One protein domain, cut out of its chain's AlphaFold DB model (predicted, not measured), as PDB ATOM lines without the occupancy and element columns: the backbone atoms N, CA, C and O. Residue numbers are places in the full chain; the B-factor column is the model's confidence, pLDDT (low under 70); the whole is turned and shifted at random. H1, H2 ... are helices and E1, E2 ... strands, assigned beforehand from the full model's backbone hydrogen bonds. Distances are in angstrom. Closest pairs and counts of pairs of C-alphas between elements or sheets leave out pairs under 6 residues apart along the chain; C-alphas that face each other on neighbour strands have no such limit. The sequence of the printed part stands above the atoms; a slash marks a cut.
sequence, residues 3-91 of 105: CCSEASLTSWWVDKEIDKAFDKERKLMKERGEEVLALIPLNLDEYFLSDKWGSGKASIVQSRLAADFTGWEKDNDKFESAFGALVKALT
ATOM      1  N   CYS A   3     148.041 195.515 183.231       95.75
ATOM      2  CA  CYS A   3     148.502 194.850 184.443       95.75
ATOM      3  C   CYS A   3     147.914 193.435 184.478       95.75
ATOM      4  O   CYS A   3     146.715 193.271 184.709       95.75
ATOM      5  N   CYS A   4     148.738 192.430 184.203       96.31
ATOM      6  CA  CYS A   4     148.356 191.029 184.103       96.31
ATOM      7  C   CYS A   4     148.482 190.344 185.469       96.31
ATOM      8  O   CYS A   4     149.446 189.627 185.726       96.31
ATOM      9  N   SER A   5     147.504 190.600 186.335       96.69
ATOM     10  CA  SER A   5     147.244 189.799 187.534       96.69
ATOM     11  C   SER A   5     146.123 188.786 187.287       96.69
ATOM     12  O   SER A   5     145.329 188.962 186.356       96.69
ATOM     13  N   GLU A   6     145.977 187.783 188.150       97.00
ATOM     14  CA  GLU A   6     144.834 186.861 188.152       97.00
ATOM     15  C   GLU A   6     143.506 187.626 188.187       97.00
ATOM     16  O   GLU A   6     142.617 187.393 187.365       97.00
ATOM     17  N   ALA A   7     143.388 188.616 189.075       96.19
ATOM     18  CA  ALA A   7     142.181 189.432 189.206       96.19
ATOM     19  C   ALA A   7     141.860 190.242 187.935       96.19
ATOM     20  O   ALA A   7     140.696 190.466 187.605       96.19
ATOM     21  N   SER A   8     142.891 190.689 187.216       95.75
ATOM     22  CA  SER A   8     142.731 191.428 185.964       95.75
ATOM     23  C   SER A   8     142.321 190.490 184.830       95.75
ATOM     24  O   SER A   8     141.327 190.729 184.151       95.75
ATOM     25  N   LEU A   9     143.028 189.373 184.655       96.00
ATOM     26  CA  LEU A   9     142.850 188.468 183.515       96.00
ATOM     27  C   LEU A   9     141.604 187.582 183.601       96.00
ATOM     28  O   LEU A   9     141.147 187.077 182.577       96.00
ATOM     29  N   THR A  10     141.035 187.425 184.795       95.12
ATOM     30  CA  THR A  10     139.733 186.774 185.006       95.12
ATOM     31  C   THR A  10     138.549 187.735 184.832       95.12
ATOM     32  O   THR A  10     137.396 187.303 184.803       95.12
ATOM     33  N   SER A  11     138.801 189.039 184.669       96.06
ATOM     34  CA  SER A  11     137.755 190.040 184.468       96.06
ATOM     35  C   SER A  11     137.280 190.088 183.018       96.06
ATOM     36  O   SER A  11     138.038 190.399 182.097       96.06
ATOM     37  N   TRP A  12     135.974 189.903 182.814       93.88
ATOM     38  CA  TRP A  12     135.341 190.057 181.499       93.88
ATOM     39  C   TRP A  12     135.571 191.446 180.879       93.88
ATOM     40  O   TRP A  12     135.699 191.585 179.662       93.88
ATOM     41  N   TRP A  13     135.656 192.493 181.706       95.38
ATOM     42  CA  TRP A  13     135.931 193.843 181.216       95.38
ATOM     43  C   TRP A  13     137.328 193.958 180.600       95.38
ATOM     44  O   TRP A  13     137.497 194.595 179.560       95.38
ATOM     45  N   VAL A  14     138.320 193.323 181.227       96.12
ATOM     46  CA  VAL A  14     139.704 193.320 180.747       96.12
ATOM     47  C   VAL A  14     139.816 192.526 179.451       96.12
ATOM     48  O   VAL A  14     140.457 193.000 178.517       96.12
ATOM     49  N   ASP A  15     139.124 191.389 179.338       95.44
ATOM     50  CA  ASP A  15     139.081 190.612 178.092       95.44
ATOM     51  C   ASP A  15     138.562 191.445 176.903       95.44
ATOM     52  O   ASP A  15     139.183 191.477 175.835       95.44
ATOM     53  N   LYS A  16     137.489 192.216 177.121       95.75
ATOM     54  CA  LYS A  16     136.947 193.146 176.120       95.75
ATOM     55  C   LYS A  16     137.919 194.277 175.775       95.75
ATOM     56  O   LYS A  16     137.939 194.753 174.638       95.75
ATOM     57  N   GLU A  17     138.693 194.754 176.743       96.19
ATOM     58  CA  GLU A  17     139.681 195.806 176.505       96.19
ATOM     59  C   GLU A  17     140.887 195.287 175.707       96.19
ATOM     60  O   GLU A  17     141.389 195.998 174.835       96.19
ATOM     61  N   ILE A  18     141.290 194.028 175.917       95.94
ATOM     62  CA  ILE A  18     142.297 193.346 175.090       95.94
ATOM     63  C   ILE A  18     141.825 193.270 173.631       95.94
ATOM     64  O   ILE A  18     142.592 193.602 172.726       95.94
ATOM     65  N   ASP A  19     140.557 192.921 173.390       95.94
ATOM     66  CA  ASP A  19     140.007 192.878 172.026       95.94
ATOM     67  C   ASP A  19     140.053 194.241 171.342       95.94
ATOM     68  O   ASP A  19     140.554 194.364 170.223       95.94
ATOM     69  N   LYS A  20     139.614 195.295 172.033       96.19
ATOM     70  CA  LYS A  20     139.685 196.659 171.496       96.19
ATOM     71  C   LYS A  20     141.116 197.105 171.215       96.19
ATOM     72  O   LYS A  20     141.342 197.831 170.244       96.19
ATOM     73  N   ALA A  21     142.070 196.715 172.061       94.62
ATOM     74  CA  ALA A  21     143.476 196.992 171.815       94.62
ATOM     75  C   ALA A  21     143.908 196.341 170.496       94.62
ATOM     76  O   ALA A  21     144.369 197.056 169.610       94.62
ATOM     77  N   PHE A  22     143.651 195.046 170.300       94.38
ATOM     78  CA  PHE A  22     143.979 194.364 169.045       94.38
ATOM     79  C   PHE A  22     143.236 194.930 167.829       94.38
ATOM     80  O   PHE A  22     143.826 195.049 166.755       94.38
ATOM     81  N   ASP A  23     141.970 195.323 167.965       95.00
ATOM     82  CA  ASP A  23     141.215 195.988 166.897       95.00
ATOM     83  C   ASP A  23     141.894 197.293 166.465       95.00
ATOM     84  O   ASP A  23     142.022 197.579 165.270       95.00
ATOM     85  N   LYS A  24     142.367 198.073 167.442       92.00
ATOM     86  CA  LYS A  24     143.096 199.316 167.201       92.00
ATOM     87  C   LYS A  24     144.425 199.062 166.496       92.00
ATOM     88  O   LYS A  24     144.728 199.778 165.546       92.00
ATOM     89  N   GLU A  25     145.187 198.055 166.916       91.06
ATOM     90  CA  GLU A  25     146.441 197.671 166.251       91.06
ATOM     91  C   GLU A  25     146.190 197.279 164.789       91.06
ATOM     92  O   GLU A  25     146.825 197.824 163.888       91.06
ATOM     93  N   ARG A  26     145.184 196.429 164.526       92.00
ATOM     94  CA  ARG A  26     144.812 196.032 163.155       92.00
ATOM     95  C   ARG A  26     144.375 197.220 162.302       92.00
ATOM     96  O   ARG A  26     144.686 197.268 161.114       92.00
ATOM     97  N   LYS A  27     143.643 198.174 162.881       92.19
ATOM     98  CA  LYS A  27     143.246 199.402 162.180       92.19
ATOM     99  C   LYS A  27     144.463 200.259 161.827       92.19
ATOM    100  O   LYS A  27     144.581 200.684 160.683       92.19
ATOM    101  N   LEU A  28     145.369 200.476 162.779       87.56
ATOM    102  CA  LEU A  28     146.577 201.276 162.564       87.56
ATOM    103  C   LEU A  28     147.515 200.630 161.540       87.56
ATOM    104  O   LEU A  28     148.020 201.334 160.669       87.56
ATOM    105  N   MET A  29     147.661 199.304 161.576       86.75
ATOM    106  CA  MET A  29     148.429 198.557 160.578       86.75
ATOM    107  C   MET A  29     147.864 198.747 159.168       86.75
ATOM    108  O   MET A  29     148.618 198.995 158.234       86.75
ATOM    109  N   LYS A  30     146.534 198.711 159.000       89.50
ATOM    110  CA  LYS A  30     145.890 198.988 157.702       89.50
ATOM    111  C   LYS A  30     146.095 200.427 157.226       89.50
ATOM    112  O   LYS A  30     146.218 200.651 156.029       89.50
ATOM    113  N   GLU A  31     146.078 201.394 158.140       88.88
ATOM    114  CA  GLU A  31     146.202 202.818 157.806       88.88
ATOM    115  C   GLU A  31     147.645 203.241 157.498       88.88
ATOM    116  O   GLU A  31     147.843 204.155 156.702       88.88
ATOM    117  N   ARG A  32     148.638 202.609 158.133       83.25
ATOM    118  CA  ARG A  32     150.050 203.031 158.077       83.25
ATOM    119  C   ARG A  32     150.981 202.041 157.386       83.25
ATOM    120  O   ARG A  32     152.083 202.426 157.021       83.25
ATOM    121  N   GLY A  33     150.561 200.788 157.216       82.81
ATOM    122  CA  GLY A  33     151.402 199.716 156.679       82.81
ATOM    123  C   GLY A  33     152.425 199.151 157.672       82.81
ATOM    124  O   GLY A  33     153.223 198.304 157.286       82.81
ATOM    125  N   GLU A  34     152.395 199.579 158.935       80.69
ATOM    126  CA  GLU A  34     153.358 199.184 159.969       80.69
ATOM    127  C   GLU A  34     152.649 198.624 161.206       80.69
ATOM    128  O   GLU A  34     151.554 199.064 161.567       80.69
ATOM    129  N   GLU A  35     153.275 197.654 161.877       78.19
ATOM    130  CA  GLU A  35     152.757 197.112 163.133       78.19
ATOM    131  C   GLU A  35     152.863 198.150 164.256       78.19
ATOM    132  O   GLU A  35     153.943 198.637 164.588       78.19
ATOM    133  N   VAL A  36     151.725 198.473 164.876       81.19
ATOM    134  CA  VAL A  36     151.672 199.339 166.057       81.19
ATOM    135  C   VAL A  36     151.232 198.505 167.245       81.19
ATOM    136  O   VAL A  36     150.100 198.033 167.264       81.19
ATOM    137  N   LEU A  37     152.094 198.372 168.253       83.06
ATOM    138  CA  LEU A  37     151.766 197.711 169.515       83.06
ATOM    139  C   LEU A  37     151.067 198.705 170.454       83.06
ATOM    140  O   LEU A  37     151.672 199.639 170.985       83.06
ATOM    141  N   ALA A  38     149.762 198.529 170.640       87.25
ATOM    142  CA  ALA A  38     148.942 199.294 171.575       87.25
ATOM    143  C   ALA A  38     148.848 198.608 172.947       87.25
ATOM    144  O   ALA A  38     148.607 199.278 173.959       87.25
ATOM    145  N   LEU A  39     149.038 197.286 172.984       91.69
ATOM    146  CA  LEU A  39     149.030 196.488 174.204       91.69
ATOM    147  C   LEU A  39     150.453 196.297 174.750       91.69
ATOM    148  O   LEU A  39     151.344 195.858 174.035       91.69
ATOM    149  N   ILE A  40     150.643 196.609 176.035       93.38
ATOM    150  CA  ILE A  40     151.917 196.460 176.763       93.38
ATOM    151  C   ILE A  40     151.612 195.676 178.049       93.38
ATOM    152  O   ILE A  40     151.169 196.304 179.017       93.38
ATOM    153  N   PRO A  41     151.723 194.336 178.039       95.69
ATOM    154  CA  PRO A  41     151.439 193.453 179.175       95.69
ATOM    155  C   PRO A  41     152.551 193.464 180.231       95.69
ATOM    156  O   PRO A  41     153.731 193.465 179.878       95.69
ATOM    157  N   LEU A  42     152.174 193.410 181.509       96.56
ATOM    158  CA  LEU A  42     153.082 193.302 182.657       96.56
ATOM    159  C   LEU A  42     152.626 192.178 183.583       96.56
ATOM    160  O   LEU A  42     151.483 192.217 184.029       96.56
ATOM    161  N   ASN A  43     153.491 191.219 183.903       96.94
ATOM    162  CA  ASN A  43     153.164 190.145 184.848       96.94
ATOM    163  C   ASN A  43     153.264 190.652 186.294       96.94
ATOM    164  O   ASN A  43     154.266 191.277 186.637       96.94
ATOM    165  N   LEU A  44     152.248 190.391 187.124       95.81
ATOM    166  CA  LEU A  44     152.219 190.841 188.524       95.81
ATOM    167  C   LEU A  44     152.238 189.704 189.554       95.81
ATOM    168  O   LEU A  44     152.791 189.892 190.633       95.81
ATOM    169  N   ASP A  45     151.636 188.552 189.258       93.00
ATOM    170  CA  ASP A  45     151.364 187.505 190.258       93.00
ATOM    171  C   ASP A  45     151.511 186.072 189.719       93.00
ATOM    172  O   ASP A  45     150.851 185.151 190.191       93.00
ATOM    173  N   GLU A  46     152.378 185.877 188.719       92.94
ATOM    174  CA  GLU A  46     152.693 184.593 188.058       92.94
ATOM    175  C   GLU A  46     151.536 183.986 187.249       92.94
ATOM    176  O   GLU A  46     151.776 183.203 186.326       92.94
ATOM    177  N   TYR A  47     150.288 184.387 187.508       95.62
ATOM    178  CA  TYR A  47     149.107 183.876 186.819       95.62
ATOM    179  C   TYR A  47     149.194 184.086 185.306       95.62
ATOM    180  O   TYR A  47     148.840 183.188 184.539       95.62
ATOM    181  N   PHE A  48     149.726 185.233 184.871       95.50
ATOM    182  CA  PHE A  48     149.873 185.578 183.458       95.50
ATOM    183  C   PHE A  48     150.695 184.569 182.653       95.50
ATOM    184  O   PHE A  48     150.369 184.324 181.495       95.50
ATOM    185  N   LEU A  49     151.751 184.009 183.249       93.88
ATOM    186  CA  LEU A  49     152.647 183.036 182.610       93.88
ATOM    187  C   LEU A  49     152.250 181.585 182.902       93.88
ATOM    188  O   LEU A  49     152.889 180.661 182.408       93.88
ATOM    189  N   SER A  50     151.205 181.379 183.700       93.19
ATOM    190  CA  SER A  50     150.705 180.051 184.031       93.19
ATOM    191  C   SER A  50     149.748 179.517 182.964       93.19
ATOM    192  O   SER A  50     149.046 180.275 182.292       93.19
ATOM    193  N   ASP A  51     149.606 178.194 182.905       91.00
ATOM    194  CA  ASP A  51     148.608 177.526 182.057       91.00
ATOM    195  C   ASP A  51     147.159 177.708 182.558       91.00
ATOM    196  O   ASP A  51     146.209 177.229 181.938       91.00
ATOM    197  N   LYS A  52     146.958 178.392 183.696       92.94
ATOM    198  CA  LYS A  52     145.625 178.621 184.276       92.94
ATOM    199  C   LYS A  52     144.828 179.667 183.504       92.94
ATOM    200  O   LYS A  52     143.597 179.656 183.558       92.94
ATOM    201  N   TRP A  53     145.505 180.561 182.782       93.56
ATOM    202  CA  TRP A  53     144.833 181.553 181.956       93.56
ATOM    203  C   TRP A  53     144.398 180.943 180.617       93.56
ATOM    204  O   TRP A  53     145.049 181.097 179.587       93.56
ATOM    205  N   GLY A  54     143.255 180.252 180.623       88.88
ATOM    206  CA  GLY A  54     142.707 179.519 179.472       88.88
ATOM    207  C   GLY A  54     142.145 180.376 178.326       88.88
ATOM    208  O   GLY A  54     141.267 179.919 177.595       88.88
ATOM    209  N   SER A  55     142.587 181.627 178.170       90.38
ATOM    210  CA  SER A  55     142.146 182.484 177.066       90.38
ATOM    211  C   SER A  55     142.815 182.066 175.757       90.38
ATOM    212  O   SER A  55     144.029 181.893 175.699       90.38
ATOM    213  N   GLY A  56     142.058 182.022 174.654       92.88
ATOM    214  CA  GLY A  56     142.627 181.828 173.311       92.88
ATOM    215  C   GLY A  56     143.610 182.932 172.888       92.88
ATOM    216  O   GLY A  56     144.340 182.776 171.912       92.88
ATOM    217  N   LYS A  57     143.653 184.045 173.635       93.50
ATOM    218  CA  LYS A  57     144.565 185.178 173.441       93.50
ATOM    219  C   LYS A  57     145.855 185.039 174.262       93.50
ATOM    220  O   LYS A  57     146.752 185.857 174.095       93.50
ATOM    221  N   ALA A  58     145.969 184.034 175.137       94.50
ATOM    222  CA  ALA A  58     147.068 183.937 176.096       94.50
ATOM    223  C   ALA A  58     148.437 183.942 175.409       94.50
ATOM    224  O   ALA A  58     149.250 184.819 175.681       94.50
ATOM    225  N   SER A  59     148.640 183.061 174.426       94.12
ATOM    226  CA  SER A  59     149.915 182.945 173.708       94.12
ATOM    227  C   SER A  59     150.349 184.253 173.026       94.12
ATOM    228  O   SER A  59     151.516 184.635 173.116       94.12
ATOM    229  N   ILE A  60     149.419 184.985 172.392       92.94
ATOM    230  CA  ILE A  60     149.749 186.248 171.709       92.94
ATOM    231  C   ILE A  60     149.988 187.406 172.685       92.94
ATOM    232  O   ILE A  60     150.772 188.302 172.384       92.94
ATOM    233  N   VAL A  61     149.333 187.416 173.849       94.88
ATOM    234  CA  VAL A  61     149.591 188.440 174.872       94.88
ATOM    235  C   VAL A  61     150.904 188.131 175.604       94.88
ATOM    236  O   VAL A  61     151.706 189.037 175.810       94.88
ATOM    237  N   GLN A  62     151.172 186.866 175.936       95.25
ATOM    238  CA  GLN A  62     152.407 186.417 176.593       95.25
ATOM    239  C   GLN A  62     153.654 186.674 175.744       95.25
ATOM    240  O   GLN A  62     154.660 187.139 176.277       95.25
ATOM    241  N   SER A  63     153.590 186.465 174.424       92.50
ATOM    242  CA  SER A  63     154.726 186.736 173.525       92.50
ATOM    243  C   SER A  63     155.136 188.212 173.468       92.50
ATOM    244  O   SER A  63     156.205 188.537 172.958       92.50
ATOM    245  N   ARG A  64     154.297 189.106 174.004       92.00
ATOM    246  CA  ARG A  64     154.502 190.557 174.042       92.00
ATOM    247  C   ARG A  64     154.805 191.081 175.444       92.00
ATOM    248  O   ARG A  64     154.730 192.290 175.646       92.00
ATOM    249  N   LEU A  65     155.095 190.205 176.410       94.69
ATOM    250  CA  LEU A  65     155.407 190.592 177.787       94.69
ATOM    251  C   LEU A  65     156.487 191.680 177.818       94.69
ATOM    252  O   LEU A  65     157.596 191.479 177.329       94.69
ATOM    253  N   ALA A  66     156.155 192.824 178.413       94.62
ATOM    254  CA  ALA A  66     157.073 193.951 178.502       94.62
ATOM    255  C   ALA A  66     157.955 193.888 179.751       94.62
ATOM    256  O   ALA A  66     159.129 194.240 179.684       94.62
ATOM    257  N   ALA A  67     157.401 193.454 180.883       95.69
ATOM    258  CA  ALA A  67     158.143 193.306 182.129       95.69
ATOM    259  C   ALA A  67     157.452 192.331 183.082       95.69
ATOM    260  O   ALA A  67     156.223 192.229 183.103       95.69
ATOM    261  N   ASP A  68     158.257 191.658 183.899       96.44
ATOM    262  CA  ASP A  68     157.797 190.771 184.959       96.44
ATOM    263  C   ASP A  68     158.113 191.379 186.326       96.44
ATOM    264  O   ASP A  68     159.278 191.559 186.670       96.44
ATOM    265  N   PHE A  69     157.072 191.712 187.087       96.44
ATOM    266  CA  PHE A  69     157.189 192.264 188.433       96.44
ATOM    267  C   PHE A  69     157.048 191.193 189.517       96.44
ATOM    268  O   PHE A  69     157.009 191.529 190.690       96.44
ATOM    269  N   THR A  70     156.983 189.903 189.201       95.31
ATOM    270  CA  THR A  70     156.809 188.875 190.236       95.31
ATOM    271  C   THR A  70     157.954 188.858 191.261       95.31
ATOM    272  O   THR A  70     159.147 188.821 190.943       95.31
ATOM    273  N   GLY A  71     157.586 188.901 192.546       93.50
ATOM    274  CA  GLY A  71     158.533 188.872 193.663       93.50
ATOM    275  C   GLY A  71     159.351 190.153 193.869       93.50
ATOM    276  O   GLY A  71     160.304 190.123 194.648       93.50
ATOM    277  N   TRP A  72     158.989 191.260 193.211       94.88
ATOM    278  CA  TRP A  72     159.651 192.563 193.353       94.88
ATOM    279  C   TRP A  72     159.662 193.095 194.795       94.88
ATOM    280  O   TRP A  72     160.613 193.762 195.189       94.88
ATOM    281  N   GLU A  73     158.658 192.765 195.622       92.94
ATOM    282  CA  GLU A  73     158.587 193.265 197.007       92.94
ATOM    283  C   GLU A  73     159.751 192.779 197.883       92.94
ATOM    284  O   GLU A  73     160.009 193.334 198.950       92.94
ATOM    285  N   LYS A  74     160.422 191.702 197.464       95.12
ATOM    286  CA  LYS A  74     161.499 191.050 198.217       95.12
ATOM    287  C   LYS A  74     162.883 191.355 197.650       95.12
ATOM    288  O   LYS A  74     163.873 190.973 198.268       95.12
ATOM    289  N   ASP A  75     162.949 191.989 196.482       95.12
ATOM    290  CA  ASP A  75     164.172 192.160 195.709       95.12
ATOM    291  C   ASP A  75     164.090 193.449 194.878       95.12
ATOM    292  O   ASP A  75     163.412 193.517 193.848       95.12
ATOM    293  N   ASN A  76     164.788 194.486 195.342       95.19
ATOM    294  CA  ASN A  76     164.795 195.784 194.676       95.19
ATOM    295  C   ASN A  76     165.458 195.726 193.290       95.19
ATOM    296  O   ASN A  76     165.061 196.471 192.399       95.19
ATOM    297  N   ASP A  77     166.415 194.822 193.071       96.62
ATOM    298  CA  ASP A  77     167.081 194.700 191.773       96.62
ATOM    299  C   ASP A  77     166.112 194.148 190.719       96.62
ATOM    300  O   ASP A  77     166.126 194.581 189.560       96.62
ATOM    301  N   LYS A  78     165.193 193.256 191.122       95.56
ATOM    302  CA  LYS A  78     164.074 192.842 190.261       95.56
ATOM    303  C   LYS A  78     163.162 194.008 189.912       95.56
ATOM    304  O   LYS A  78     162.783 194.133 188.749       95.56
ATOM    305  N   PHE A  79     162.821 194.849 190.891       96.31
ATOM    306  CA  PHE A  79     161.993 196.027 190.643       96.31
ATOM    307  C   PHE A  79     162.648 196.962 189.621       96.31
ATOM    308  O   PHE A  79     162.017 197.298 188.622       96.31
ATOM    309  N   GLU A  80     163.914 197.331 189.827       97.81
ATOM    310  CA  GLU A  80     164.636 198.242 188.931       97.81
ATOM    311  C   GLU A  80     164.769 197.668 187.513       97.81
ATOM    312  O   GLU A  80     164.553 198.371 186.523       97.81
ATOM    313  N   SER A  81     165.047 196.367 187.396       96.44
ATOM    314  CA  SER A  81     165.114 195.676 186.105       96.44
ATOM    315  C   SER A  81     163.764 195.685 185.372       96.44
ATOM    316  O   SER A  81     163.682 196.086 184.205       96.44
ATOM    317  N   ALA A  82     162.681 195.313 186.064       96.00
ATOM    318  CA  ALA A  82     161.331 195.302 185.508       96.00
ATOM    319  C   ALA A  82     160.847 196.714 185.144       96.00
ATOM    320  O   ALA A  82     160.255 196.927 184.081       96.00
ATOM    321  N   PHE A  83     161.147 197.703 185.987       95.31
ATOM    322  CA  PHE A  83     160.835 199.102 185.732       95.31
ATOM    323  C   PHE A  83     161.594 199.635 184.512       95.31
ATOM    324  O   PHE A  83     160.983 200.246 183.634       95.31
ATOM    325  N   GLY A  84     162.889 199.341 184.389       95.56
ATOM    326  CA  GLY A  84     163.683 199.693 183.211       95.56
ATOM    327  C   GLY A  84     163.122 199.088 181.919       95.56
ATOM    328  O   GLY A  84     163.011 199.782 180.904       95.56
ATOM    329  N   ALA A  85     162.693 197.823 181.960       93.94
ATOM    330  CA  ALA A  85     162.044 197.161 180.827       93.94
ATOM    331  C   ALA A  85     160.701 197.822 180.457       93.94
ATOM    332  O   ALA A  85     160.438 198.075 179.276       93.94
ATOM    333  N   LEU A  86     159.891 198.196 181.454       92.88
ATOM    334  CA  LEU A  86     158.651 198.945 181.245       92.88
ATOM    335  C   LEU A  86     158.911 200.321 180.616       92.88
ATOM    336  O   LEU A  86     158.244 200.684 179.645       92.88
ATOM    337  N   VAL A  87     159.880 201.079 181.134       92.88
ATOM    338  CA  VAL A  87     160.255 202.387 180.575       92.88
ATOM    339  C   VAL A  87     160.655 202.230 179.112       92.88
ATOM    340  O   VAL A  87     160.119 202.941 178.263       92.88
ATOM    341  N   LYS A  88     161.500 201.242 178.794       90.12
ATOM    342  CA  LYS A  88     161.914 200.944 177.417       90.12
ATOM    343  C   LYS A  88     160.725 200.633 176.500       90.12
ATOM    344  O   LYS A  88     160.684 201.124 175.374       90.12
ATOM    345  N   ALA A  89     159.745 199.861 176.973       88.56
ATOM    346  CA  ALA A  89     158.538 199.537 176.206       88.56
ATOM    347  C   ALA A  89     157.621 200.756 175.974       88.56
ATOM    348  O   ALA A  89     156.916 200.832 174.965       88.56
ATOM    349  N   LEU A  90     157.620 201.717 176.904       86.75
ATOM    350  CA  LEU A  90     156.832 202.946 176.805       86.75
ATOM    351  C   LEU A  90     157.502 204.026 175.946       86.75
ATOM    352  O   LEU A  90     156.791 204.831 175.342       86.75
ATOM    353  N   THR A  91     158.835 204.060 175.890       82.69
ATOM    354  CA  THR A  91     159.580 205.034 175.086       82.69
ATOM    355  C   THR A  91     159.488 204.742 173.591       82.69
ATOM    356  O   THR A  91     159.537 203.598 173.150       82.69
TER     357      THR A  91
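What this domain is: This is residues 3 to 91 of the 105 residues of the protein "Pentapeptide repeat family protein" of uncultured Woeseiaceae bacterium (UniProt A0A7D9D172). Two longer helices, H2 and H4, stand well away from each other around a small middle of three short parallel strand stretches: residues 3 to 4, residues 42 to 43 of E1, and residues 67 to 68. The arrangement is open, with no helix touching another; two short helices, H1 and H3, and long unnamed stretches make up much of the rest. The printed part has 89 residues, with four named helices and one named strand in the order H1, H2, E1, H3, H4, and its class is mostly helix. It is only just compact, close to loose, with a radius of gyration of the C-alphas of 14.0 A, and only just elongated, spanning 44 by 30 by 18 A.

Where its parts are: The longest helix, H2, holds residues 12 to 32 and measures 30.5 A from C-alpha 12 at (135.341, 190.057, 181.499) to C-alpha 32 at (150.050, 203.031, 158.077). H1 holds residues 6 to 9, E1 residues 41 to 43 and H3 residues 58 to 62. H4, residues 76 to 90, measures 20.8 A and ends at C-alpha 90 at (156.832, 202.946, 176.805).

How they stand to each other: H2 and H1 are close but not clearly touching; their closest C-alphas, those of Val 14 and Ser 8, are 6.3 A apart. H2 is apart from E1, H3 and H4. E1 pairs with no named strand. The closest C-alphas of E1 and H3, those of Pro 41 and Val 61, are 6.9 A apart. E1 and H4 are near each other, with 6 pairs of C-alphas within 10 A. Every O i to N i+4 pair is within hydrogen-bond range in H2, H3 and H4; H1 is too short for one.

The domain as a whole: The C-alphas farthest apart, those of Glu 31 and Lys 74, are 44.8 A apart. The printed part has no cut. The links from E1 to H3 and from H3 to H4 are long. The model's mean pLDDT over the printed part is 93.0, and no printed residue is under 70.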